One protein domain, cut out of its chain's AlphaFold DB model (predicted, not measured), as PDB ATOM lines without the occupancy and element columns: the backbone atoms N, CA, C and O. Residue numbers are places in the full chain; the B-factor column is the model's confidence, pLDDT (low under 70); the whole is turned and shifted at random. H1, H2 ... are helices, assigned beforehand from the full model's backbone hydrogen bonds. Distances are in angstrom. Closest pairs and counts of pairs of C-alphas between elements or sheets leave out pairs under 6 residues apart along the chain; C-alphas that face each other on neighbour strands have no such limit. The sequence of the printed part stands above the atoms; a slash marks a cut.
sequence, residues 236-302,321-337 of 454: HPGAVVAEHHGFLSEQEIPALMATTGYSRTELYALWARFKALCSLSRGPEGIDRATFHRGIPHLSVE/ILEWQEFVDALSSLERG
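This is residues 236 to 302 and 321 to 337 of the 454 residues of the protein "Calmodulin" of Pythium brassicum (UniProt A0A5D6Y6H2). The longest helix, H3, stands in the middle, with H2 set crosswise at its first end and H1 and H4 at its last end; H5 packs with its first residues on H3's middle part and runs off at a steep angle to meet H2. The printed part has 84 residues with five named helices, in the order H1, H2, H3, H4, H5, and no named strand, an all-helix class. It is compact, with a radius of gyration of the C-alphas of 12.4 A and spans of 33 by 32 by 18 A.

H3, residues 264 to 278, runs 20.9 A from C-alpha 264 at (21.060, -23.601, 21.181) to C-alpha 278 at (26.825, -7.648, 8.935). H5 is residues 324 to 336, 17.2 A, ending with C-alpha 336 at (14.427, -11.799, 27.979). H1 is residues 238 to 245, 10.3 A; H2 is 253 to 260, 10.5 A; H4 is 289 to 295, 9.7 A.

H3 is the hub and touches the other four. Its residues 264 to 267 touch H2, about perpendicular at 86 degrees, closest at the C-alphas of Met 257 and Arg 264, 6.9 A. Its residues 275 to 278 touch H1, only just about perpendicular at 70.2 degrees; the closest C-alphas, Val 241 and Lys 275, are 6.5 A apart. H5 touches H3 at a steep tilt of 60 degrees, opposite ways, closest at C-alphas 274 and 324, 7.1 A. H3 and H4 only just touch, with 3 pairs of C-alphas within 8 A, the closest Leu 277 and Thr 291, 6.5 A. H2 touches H5, closest at C-alphas 260 and 332, 5.5 A. H1 and H4 are apart. Every O i to N i+4 pair is within hydrogen-bond range in H1, H2, H3, H4 and H5.

The C-alphas farthest apart, Glu 250 and Glu 302, are 34.6 A apart. Residues 303 to 320 are not printed; C-alphas 302 and 321 are 19.7 A apart. Of the links printed whole, none is long. The mean pLDDT of the printed part is 74.8; 24 residues are under 70, among them 294 to 302.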
ATOM      1  N   HIS A 236      27.824  -7.308   1.633       61.78
ATOM      2  CA  HIS A 236      29.072  -8.070   1.715       61.78
ATOM      3  C   HIS A 236      28.781  -9.552   1.447       61.78
ATOM      4  O   HIS A 236      27.850 -10.098   2.056       61.78
ATOM      5  N   PRO A 237      29.530 -10.225   0.547       63.41
ATOM      6  CA  PRO A 237      29.332 -11.644   0.283       63.41
ATOM      7  C   PRO A 237      29.431 -12.439   1.583       63.41
ATOM      8  O   PRO A 237      30.355 -12.223   2.366       63.41
ATOM      9  N   GLY A 238      28.525 -13.398   1.794       60.78
ATOM     10  CA  GLY A 238      28.482 -14.178   3.037       60.78
ATOM     11  C   GLY A 238      29.785 -14.922   3.366       60.78
ATOM     12  O   GLY A 238      30.009 -15.249   4.525       60.78
ATOM     13  N   ALA A 239      30.659 -15.135   2.374       61.69
ATOM     14  CA  ALA A 239      32.017 -15.641   2.562       61.69
ATOM     15  C   ALA A 239      32.929 -14.660   3.328       61.69
ATOM     16  O   ALA A 239      33.598 -15.085   4.257       61.69
ATOM     17  N   VAL A 240      32.900 -13.360   3.007       69.12
ATOM     18  CA  VAL A 240      33.725 -12.326   3.673       69.12
ATOM     19  C   VAL A 240      33.279 -12.132   5.125       69.12
ATOM     20  O   VAL A 240      34.096 -12.030   6.033       69.12
ATOM     21  N   VAL A 241      31.965 -12.150   5.365       67.62
ATOM     22  CA  VAL A 241      31.405 -12.089   6.725       67.62
ATOM     23  C   VAL A 241      31.711 -13.374   7.509       67.62
ATOM     24  O   VAL A 241      31.959 -13.317   8.708       67.62
ATOM     25  N   ALA A 242      31.726 -14.541   6.856       69.56
ATOM     26  CA  ALA A 242      32.127 -15.797   7.495       69.56
ATOM     27  C   ALA A 242      33.639 -15.888   7.769       69.56
ATOM     28  O   ALA A 242      34.020 -16.584   8.699       69.56
ATOM     29  N   GLU A 243      34.483 -15.189   7.010       72.50
ATOM     30  CA  GLU A 243      35.928 -15.106   7.261       72.50
ATOM     31  C   GLU A 243      36.244 -14.245   8.494       72.50
ATOM     32  O   GLU A 243      37.074 -14.637   9.308       72.50
ATOM     33  N   HIS A 244      35.529 -13.128   8.689       69.25
ATOM     34  CA  HIS A 244      35.673 -12.286   9.886       69.25
ATOM     35  C   HIS A 244      35.088 -12.910  11.161       69.25
ATOM     36  O   HIS A 244      35.691 -12.807  12.223       69.25
ATOM     37  N   HIS A 245      33.907 -13.535  11.071       72.81
ATOM     38  CA  HIS A 245      33.148 -13.987  12.251       72.81
ATOM     39  C   HIS A 245      33.205 -15.500  12.501       72.81
ATOM     40  O   HIS A 245      32.749 -15.968  13.541       72.81
ATOM     41  N   GLY A 246      33.714 -16.284  11.551       72.31
ATOM     42  CA  GLY A 246      33.767 -17.743  11.644       72.31
ATOM     43  C   GLY A 246      32.387 -18.414  11.708       72.31
ATOM     44  O   GLY A 246      31.400 -18.020  11.053       72.31
ATOM     45  N   PHE A 247      32.307 -19.465  12.520       72.31
ATOM     46  CA  PHE A 247      31.103 -20.247  12.778       72.31
ATOM     47  C   PHE A 247      30.714 -20.214  14.259       72.31
ATOM     48  O   PHE A 247      31.557 -20.276  15.143       72.31
ATOM     49  N   LEU A 248      29.409 -20.252  14.559       66.25
ATOM     50  CA  LEU A 248      28.927 -20.317  15.948       66.25
ATOM     51  C   LEU A 248      29.436 -21.558  16.708       66.25
ATOM     52  O   LEU A 248      29.477 -21.556  17.930       66.25
ATOM     53  N   SER A 249      29.841 -22.619  16.004       62.75
ATOM     54  CA  SER A 249      30.501 -23.793  16.592       62.75
ATOM     55  C   SER A 249      31.887 -23.510  17.185       62.75
ATOM     56  O   SER A 249      32.374 -24.329  17.956       62.75
ATOM     57  N   GLU A 250      32.512 -22.393  16.814       64.69
ATOM     58  CA  GLU A 250      33.810 -21.923  17.320       64.69
ATOM     59  C   GLU A 250      33.633 -20.945  18.499       64.69
ATOM     60  O   GLU A 250      34.588 -20.654  19.212       64.69
ATOM     61  N   GLN A 251      32.402 -20.476  18.738       70.94
ATOM     62  CA  GLN A 251      32.012 -19.668  19.895       70.94
ATOM     63  C   GLN A 251      31.643 -20.565  21.088       70.94
ATOM     64  O   GLN A 251      31.182 -21.699  20.924       70.94
ATOM     65  N   GLU A 252      31.751 -20.040  22.310       75.25
ATOM     66  CA  GLU A 252      31.365 -20.758  23.534       75.25
ATOM     67  C   GLU A 252      29.835 -20.835  23.710       75.25
ATOM     68  O   GLU A 252      29.244 -20.213  24.593       75.25
ATOM     69  N   ILE A 253      29.168 -21.651  22.883       79.25
ATOM     70  CA  ILE A 253      27.715 -21.892  22.951       79.25
ATOM     71  C   ILE A 253      27.227 -22.181  24.389       79.25
ATOM     72  O   ILE A 253      26.200 -21.619  24.765       79.25
ATOM     73  N   PRO A 254      27.897 -23.011  25.225       79.62
ATOM     74  CA  PRO A 254      27.440 -23.262  26.595       79.62
ATOM     75  C   PRO A 254      27.453 -22.012  27.490       79.62
ATOM     76  O   PRO A 254      26.529 -21.840  28.281       79.62
ATOM     77  N   ALA A 255      28.456 -21.138  27.343       82.06
ATOM     78  CA  ALA A 255      28.550 -19.889  28.096       82.06
ATOM     79  C   ALA A 255      27.464 -18.901  27.645       82.06
ATOM     80  O   ALA A 255      26.703 -18.403  28.473       82.06
ATOM     81  N   LEU A 256      27.297 -18.719  26.329       80.94
ATOM     82  CA  LEU A 256      26.235 -17.887  25.750       80.94
ATOM     83  C   LEU A 256      24.836 -18.325  26.212       80.94
ATOM     84  O   LEU A 256      24.022 -17.484  26.591       80.94
ATOM     85  N   MET A 257      24.559 -19.635  26.233       82.94
ATOM     86  CA  MET A 257      23.294 -20.179  26.745       82.94
ATOM     87  C   MET A 257      23.080 -19.859  28.234       82.94
ATOM     88  O   MET A 257      21.956 -19.556  28.629       82.94
ATOM     89  N   ALA A 258      24.137 -19.910  29.052       82.44
ATOM     90  CA  ALA A 258      24.065 -19.614  30.483       82.44
ATOM     91  C   ALA A 258      23.849 -18.118  30.775       82.44
ATOM     92  O   ALA A 258      23.052 -17.784  31.650       82.44
ATOM     93  N   THR A 259      24.508 -17.225  30.030       81.31
ATOM     94  CA  THR A 259      24.395 -15.766  30.211       81.31
ATOM     95  C   THR A 259      23.051 -15.220  29.726       81.31
ATOM     96  O   THR A 259      22.425 -14.408  30.408       81.31
ATOM     97  N   THR A 260      22.585 -15.676  28.558       79.38
ATOM     98  CA  THR A 260      21.454 -15.050  27.841       79.38
ATOM     99  C   THR A 260      20.125 -15.792  27.981       79.38
ATOM    100  O   THR A 260      19.068 -15.247  27.660       79.38
ATOM    101  N   GLY A 261      20.155 -17.054  28.423       80.56
ATOM    102  CA  GLY A 261      18.966 -17.900  28.523       80.56
ATOM    103  C   GLY A 261      18.342 -18.290  27.176       80.56
ATOM    104  O   GLY A 261      17.211 -18.786  27.159       80.56
ATOM    105  N   TYR A 262      19.021 -18.074  26.043       80.06
ATOM    106  CA  TYR A 262      18.600 -18.609  24.744       80.06
ATOM    107  C   TYR A 262      18.909 -20.108  24.631       80.06
ATOM    108  O   TYR A 262      19.937 -20.600  25.097       80.06
ATOM    109  N   SER A 263      18.039 -20.853  23.950       83.56
ATOM    110  CA  SER A 263      18.332 -22.227  23.537       83.56
ATOM    111  C   SER A 263      19.382 -22.260  22.420       83.56
ATOM    112  O   SER A 263      19.521 -21.316  21.640       83.56
ATOM    113  N   ARG A 264      20.079 -23.394  22.266       79.81
ATOM    114  CA  ARG A 264      21.060 -23.601  21.181       79.81
ATOM    115  C   ARG A 264      20.481 -23.285  19.793       79.81
ATOM    116  O   ARG A 264      21.154 -22.664  18.979       79.81
ATOM    117  N   THR A 265      19.238 -23.685  19.528       78.62
ATOM    118  CA  THR A 265      18.517 -23.397  18.276       78.62
ATOM    119  C   THR A 265      18.248 -21.910  18.063       78.62
ATOM    120  O   THR A 265      18.382 -21.425  16.941       78.62
ATOM    121  N   GLU A 266      17.908 -21.175  19.122       79.62
ATOM    122  CA  GLU A 266      17.697 -19.726  19.048       79.62
ATOM    123  C   GLU A 266      19.019 -18.993  18.810       79.62
ATOM    124  O   GLU A 266      19.063 -18.122  17.949       79.62
ATOM    125  N   LEU A 267      20.118 -19.409  19.455       80.81
ATOM    126  CA  LEU A 267      21.454 -18.861  19.188       80.81
ATOM    127  C   LEU A 267      21.899 -19.078  17.730       80.81
ATOM    128  O   LEU A 267      22.451 -18.161  17.128       80.81
ATOM    129  N   TYR A 268      21.611 -20.233  17.115       78.06
ATOM    130  CA  TYR A 268      21.876 -20.441  15.679       78.06
ATOM    131  C   TYR A 268      21.052 -19.509  14.778       78.06
ATOM    132  O   TYR A 268      21.582 -18.987  13.794       78.06
ATOM    133  N   ALA A 269      19.779 -19.265  15.105       77.81
ATOM    134  CA  ALA A 269      18.949 -18.307  14.375       77.81
ATOM    135  C   ALA A 269      19.449 -16.860  14.560       77.81
ATOM    136  O   ALA A 269      19.495 -16.086  13.602       77.81
ATOM    137  N   LEU A 270      19.884 -16.520  15.774       79.50
ATOM    138  CA  LEU A 270      20.449 -15.223  16.136       79.50
ATOM    139  C   LEU A 270      21.782 -14.969  15.412       79.50
ATOM    140  O   LEU A 270      21.984 -13.884  14.880       79.50
ATOM    141  N   TRP A 271      22.633 -15.993  15.283       79.19
ATOM    142  CA  TRP A 271      23.883 -15.959  14.512       79.19
ATOM    143  C   TRP A 271      23.646 -15.774  13.014       79.19
ATOM    144  O   TRP A 271      24.305 -14.964  12.361       79.19
ATOM    145  N   ALA A 272      22.670 -16.495  12.451       75.50
ATOM    146  CA  ALA A 272      22.274 -16.314  11.058       75.50
ATOM    147  C   ALA A 272      21.760 -14.886  10.803       75.50
ATOM    148  O   ALA A 272      22.117 -14.274   9.795       75.50
ATOM    149  N   ARG A 273      20.981 -14.330  11.742       79.25
ATOM    150  CA  ARG A 273      20.513 -12.940  11.700       79.25
ATOM    151  C   ARG A 273      21.665 -11.943  11.817       79.25
ATOM    152  O   ARG A 273      21.728 -11.036  10.996       79.25
ATOM    153  N   PHE A 274      22.577 -12.126  12.771       80.00
ATOM    154  CA  PHE A 274      23.760 -11.281  12.948       80.00
ATOM    155  C   PHE A 274      24.571 -11.198  11.653       80.00
ATOM    156  O   PHE A 274      24.740 -10.113  11.108       80.00
ATOM    157  N   LYS A 275      24.945 -12.343  11.064       76.38
ATOM    158  CA  LYS A 275      25.700 -12.358   9.800       76.38
ATOM    159  C   LYS A 275      24.933 -11.740   8.627       76.38
ATOM    160  O   LYS A 275      25.544 -11.078   7.794       76.38
ATOM    161  N   ALA A 276      23.608 -11.898   8.567       78.06
ATOM    162  CA  ALA A 276      22.788 -11.217   7.565       78.06
ATOM    163  C   ALA A 276      22.788  -9.685   7.745       78.06
ATOM    164  O   ALA A 276      22.787  -8.959   6.753       78.06
ATOM    165  N   LEU A 277      22.837  -9.192   8.987       76.38
ATOM    166  CA  LEU A 277      22.970  -7.766   9.294       76.38
ATOM    167  C   LEU A 277      24.393  -7.251   9.023       76.38
ATOM    168  O   LEU A 277      24.525  -6.207   8.396       76.38
ATOM    169  N   CYS A 278      25.455  -7.994   9.347       78.12
ATOM    170  CA  CYS A 278      26.825  -7.648   8.935       78.12
ATOM    171  C   CYS A 278      26.962  -7.590   7.402       78.12
ATOM    172  O   CYS A 278      27.600  -6.689   6.865       78.12
ATOM    173  N   SER A 279      26.283  -8.477   6.662       74.88
ATOM    174  CA  SER A 279      26.195  -8.385   5.196       74.88
ATOM    175  C   SER A 279      25.479  -7.127   4.688       74.88
ATOM    176  O   SER A 279      25.702  -6.760   3.539       74.88
ATOM    177  N   LEU A 280      24.625  -6.479   5.486       74.06
ATOM    178  CA  LEU A 280      23.921  -5.230   5.142       74.06
ATOM    179  C   LEU A 280      24.610  -3.968   5.703       74.06
ATOM    180  O   LEU A 280      24.247  -2.854   5.323       74.06
ATOM    181  N   SER A 281      25.586  -4.157   6.593       77.69
ATOM    182  CA  SER A 281      26.402  -3.122   7.227       77.69
ATOM    183  C   SER A 281      27.411  -2.510   6.252       77.69
ATOM    184  O   SER A 281      27.756  -3.093   5.220       77.69
ATOM    185  N   ARG A 282      27.926  -1.320   6.584       73.88
ATOM    186  CA  ARG A 282      28.977  -0.651   5.794       73.88
ATOM    187  C   ARG A 282      30.273  -1.470   5.731       73.88
ATOM    188  O   ARG A 282      30.919  -1.470   4.684       73.88
ATOM    189  N   GLY A 283      30.614  -2.209   6.786       75.19
ATOM    190  CA  GLY A 283      31.767  -3.116   6.844       75.19
ATOM    191  C   GLY A 283      31.367  -4.542   7.251       75.19
ATOM    192  O   GLY A 283      30.326  -4.713   7.882       75.19
ATOM    193  N   PRO A 284      32.177  -5.566   6.925       75.06
ATOM    194  CA  PRO A 284      31.933  -6.946   7.358       75.06
ATOM    195  C   PRO A 284      32.220  -7.161   8.855       75.06
ATOM    196  O   PRO A 284      31.831  -8.186   9.409       75.06
ATOM    197  N   GLU A 285      32.902  -6.207   9.492       78.94
ATOM    198  CA  GLU A 285      33.456  -6.274  10.850       78.94
ATOM    199  C   GLU A 285      32.380  -6.326  11.945       78.94
ATOM    200  O   GLU A 285      32.571  -7.008  12.941       78.94
ATOM    201  N   GLY A 286      31.211  -5.713  11.737       81.06
ATOM    202  CA  GLY A 286      30.116  -5.722  12.712       81.06
ATOM    203  C   GLY A 286      28.858  -5.020  12.199       81.06
ATOM    204  O   GLY A 286      28.806  -4.551  11.054       81.06
ATOM    205  N   ILE A 287      27.822  -4.945  13.035       83.19
ATOM    206  CA  ILE A 287      26.558  -4.288  12.668       83.19
ATOM    207  C   ILE A 287      26.669  -2.791  12.945       83.19
ATOM    208  O   ILE A 287      26.730  -2.367  14.095       83.19
ATOM    209  N   ASP A 288      26.631  -1.973  11.896       84.06
ATOM    210  CA  ASP A 288      26.638  -0.524  12.055       84.06
ATOM    211  C   ASP A 288      25.272   0.030  12.499       84.06
ATOM    212  O   ASP A 288      24.214  -0.529  12.195       84.06
ATOM    213  N   ARG A 289      25.287   1.192  13.164       81.94
ATOM    214  CA  ARG A 289      24.097   1.917  13.653       81.94
ATOM    215  C   ARG A 289      22.932   1.973  12.652       81.94
ATOM    216  O   ARG A 289      21.788   1.700  13.015       81.94
ATOM    217  N   ALA A 290      23.206   2.288  11.384       75.88
ATOM    218  CA  ALA A 290      22.174   2.395  10.349       75.88
ATOM    219  C   ALA A 290      21.517   1.038  10.028       75.88
ATOM    220  O   ALA A 290      20.320   0.964   9.743       75.88
ATOM    221  N   THR A 291      22.277  -0.055  10.085       79.38
ATOM    222  CA  THR A 291      21.751  -1.407   9.873       79.38
ATOM    223  C   THR A 291      21.113  -1.985  11.126       79.38
ATOM    224  O   THR A 291      20.132  -2.709  10.998       79.38
ATOM    225  N   PHE A 292      21.566  -1.605  12.319       78.25
ATOM    226  CA  PHE A 292      20.883  -1.911  13.575       78.25
ATOM    227  C   PHE A 292      19.462  -1.316  13.595       78.25
ATOM    228  O   PHE A 292      18.493  -2.051  13.790       78.25
ATOM    229  N   HIS A 293      19.326  -0.028  13.252       72.25
ATOM    230  CA  HIS A 293      18.038   0.671  13.130       72.25
ATOM    231  C   HIS A 293      17.072  -0.028  12.156       72.25
ATOM    232  O   HIS A 293      15.926  -0.315  12.493       72.25
ATOM    233  N   ARG A 294      17.531  -0.352  10.937       68.44
ATOM    234  CA  ARG A 294      16.706  -1.023   9.909       68.44
ATOM    235  C   ARG A 294      16.475  -2.516  10.177       68.44
ATOM    236  O   ARG A 294      15.491  -3.082   9.712       68.44
ATOM    237  N   GLY A 295      17.416  -3.171  10.854       63.12
ATOM    238  CA  GLY A 295      17.505  -4.625  11.012       63.12
ATOM    239  C   GLY A 295      16.749  -5.190  12.213       63.12
ATOM    240  O   GLY A 295      16.582  -6.412  12.332       63.12
ATOM    241  N   ILE A 296      16.275  -4.320  13.105       66.56
ATOM    242  CA  ILE A 296      15.448  -4.676  14.254       66.56
ATOM    243  C   ILE A 296      14.054  -4.061  14.059       66.56
ATOM    244  O   ILE A 296      13.865  -2.885  14.359       66.56
ATOM    245  N   PRO A 297      13.051  -4.848  13.607       58.44
ATOM    246  CA  PRO A 297      11.701  -4.345  13.313       58.44
ATOM    247  C   PRO A 297      10.986  -3.658  14.485       58.44
ATOM    248  O   PRO A 297      10.050  -2.894  14.273       58.44
ATOM    249  N   HIS A 298      11.408  -3.941  15.720       57.72
ATOM    250  CA  HIS A 298      10.889  -3.301  16.927       57.72
ATOM    251  C   HIS A 298      11.499  -1.911  17.187       57.72
ATOM    252  O   HIS A 298      10.857  -1.079  17.815       57.72
ATOM    253  N   LEU A 299      12.716  -1.654  16.690       59.53
ATOM    254  CA  LEU A 299      13.407  -0.366  16.804       59.53
ATOM    255  C   LEU A 299      13.168   0.532  15.589       59.53
ATOM    256  O   LEU A 299      13.160   1.743  15.744       59.53
ATOM    257  N   SER A 300      12.874  -0.028  14.411       56.22
ATOM    258  CA  SER A 300      12.602   0.740  13.184       56.22
ATOM    259  C   SER A 300      11.326   1.605  13.215       56.22
ATOM    260  O   SER A 300      11.000   2.240  12.215       56.22
ATOM    261  N   VAL A 301      10.558   1.556  14.309       58.84
ATOM    262  CA  VAL A 301       9.356   2.378  14.570       58.84
ATOM    263  C   VAL A 301       9.625   3.434  15.655       58.84
ATOM    264  O   VAL A 301       8.812   4.336  15.854       58.84
ATOM    265  N   GLU A 302      10.743   3.322  16.370       66.44
ATOM    266  CA  GLU A 302      11.199   4.315  17.340       66.44
ATOM    267  C   GLU A 302      12.133   5.322  16.652       66.44
ATOM    268  O   GLU A 302      12.608   5.114  15.539       66.44
ATOM    269  N   ILE A 321      30.440  -0.090  15.909       87.25
ATOM    270  CA  ILE A 321      29.926  -1.329  15.317       87.25
ATOM    271  C   ILE A 321      29.571  -2.299  16.443       87.25
ATOM    272  O   ILE A 321      30.330  -2.443  17.381       87.25
ATOM    273  N   LEU A 322      28.436  -2.991  16.353       85.06
ATOM    274  CA  LEU A 322      28.120  -4.026  17.341       85.06
ATOM    275  C   LEU A 322      28.780  -5.343  16.942       85.06
ATOM    276  O   LEU A 322      28.490  -5.884  15.863       85.06
ATOM    277  N   GLU A 323      29.623  -5.862  17.830       87.50
ATOM    278  CA  GLU A 323      30.175  -7.209  17.732       87.50
ATOM    279  C   GLU A 323      29.123  -8.281  18.081       87.50
ATOM    280  O   GLU A 323      28.002  -8.001  18.515       87.50
ATOM    281  N   TRP A 324      29.468  -9.560  17.886       84.94
ATOM    282  CA  TRP A 324      28.554 -10.670  18.174       84.94
ATOM    283  C   TRP A 324      28.111 -10.720  19.640       84.94
ATOM    284  O   TRP A 324      26.922 -10.888  19.903       84.94
ATOM    285  N   GLN A 325      29.051 -10.590  20.580       85.00
ATOM    286  CA  GLN A 325      28.760 -10.695  22.014       85.00
ATOM    287  C   GLN A 325      27.781  -9.589  22.438       85.00
ATOM    288  O   GLN A 325      26.709  -9.876  22.968       85.00
ATOM    289  N   GLU A 326      28.085  -8.345  22.067       86.38
ATOM    290  CA  GLU A 326      27.241  -7.172  22.310       86.38
ATOM    291  C   GLU A 326      25.853  -7.306  21.675       86.38
ATOM    292  O   GLU A 326      24.846  -7.014  22.314       86.38
ATOM    293  N   PHE A 327      25.761  -7.802  20.436       82.81
ATOM    294  CA  PHE A 327      24.481  -8.010  19.754       82.81
ATOM    295  C   PHE A 327      23.591  -9.059  20.445       82.81
ATOM    296  O   PHE A 327      22.364  -8.915  20.483       82.81
ATOM    297  N   VAL A 328      24.187 -10.118  20.997       82.25
ATOM    298  CA  VAL A 328      23.459 -11.170  21.723       82.25
ATOM    299  C   VAL A 328      23.046 -10.696  23.115       82.25
ATOM    300  O   VAL A 328      21.899 -10.914  23.518       82.25
ATOM    301  N   ASP A 329      23.926  -9.995  23.826       79.50
ATOM    302  CA  ASP A 329      23.623  -9.412  25.133       79.50
ATOM    303  C   ASP A 329      22.580  -8.288  25.025       79.50
ATOM    304  O   ASP A 329      21.657  -8.221  25.845       79.50
ATOM    305  N   ALA A 330      22.623  -7.492  23.953       76.62
ATOM    306  CA  ALA A 330      21.594  -6.523  23.589       76.62
ATOM    307  C   ALA A 330      20.217  -7.171  23.435       76.62
ATOM    308  O   ALA A 330      19.254  -6.784  24.102       76.62
ATOM    309  N   LEU A 331      20.110  -8.165  22.547       77.38
ATOM    310  CA  LEU A 331      18.828  -8.797  22.247       77.38
ATOM    311  C   LEU A 331      18.311  -9.628  23.424       77.38
ATOM    312  O   LEU A 331      17.114  -9.577  23.698       77.38
ATOM    313  N   SER A 332      19.184 -10.284  24.195       77.75
ATOM    314  CA  SER A 332      18.765 -10.972  25.422       77.75
ATOM    315  C   SER A 332      18.241  -9.995  26.480       77.75
ATOM    316  O   SER A 332      17.204 -10.260  27.089       77.75
ATOM    317  N   SER A 333      18.872  -8.829  26.650       73.44
ATOM    318  CA  SER A 333      18.422  -7.793  27.590       73.44
ATOM    319  C   SER A 333      17.078  -7.182  27.181       73.44
ATOM    320  O   SER A 333      16.220  -6.951  28.035       73.44
ATOM    321  N   LEU A 334      16.862  -6.977  25.878       69.81
ATOM    322  CA  LEU A 334      15.608  -6.464  25.323       69.81
ATOM    323  C   LEU A 334      14.469  -7.499  25.390       69.81
ATOM    324  O   LEU A 334      13.379  -7.191  25.876       69.81
ATOM    325  N   GLU A 335      14.703  -8.726  24.918       69.88
ATOM    326  CA  GLU A 335      13.667  -9.759  24.759       69.88
ATOM    327  C   GLU A 335      13.410 -10.578  26.035       69.88
ATOM    328  O   GLU A 335      12.265 -10.955  26.287       69.88
ATOM    329  N   ARG A 336      14.453 -10.867  26.828       68.69
ATOM    330  CA  ARG A 336      14.427 -11.799  27.979       68.69
ATOM    331  C   ARG A 336      14.843 -11.180  29.312       68.69
ATOM    332  O   ARG A 336      14.841 -11.881  30.323       68.69
ATOM    333  N   GLY A 337      15.202  -9.897  29.338       66.38
ATOM    334  CA  GLY A 337      15.530  -9.202  30.577       66.38
ATOM    335  C   GLY A 337      14.384  -9.285  31.587       66.38
ATOM    336  O   GLY A 337      13.227  -9.049  31.243       66.38
TER     337      GLY A 337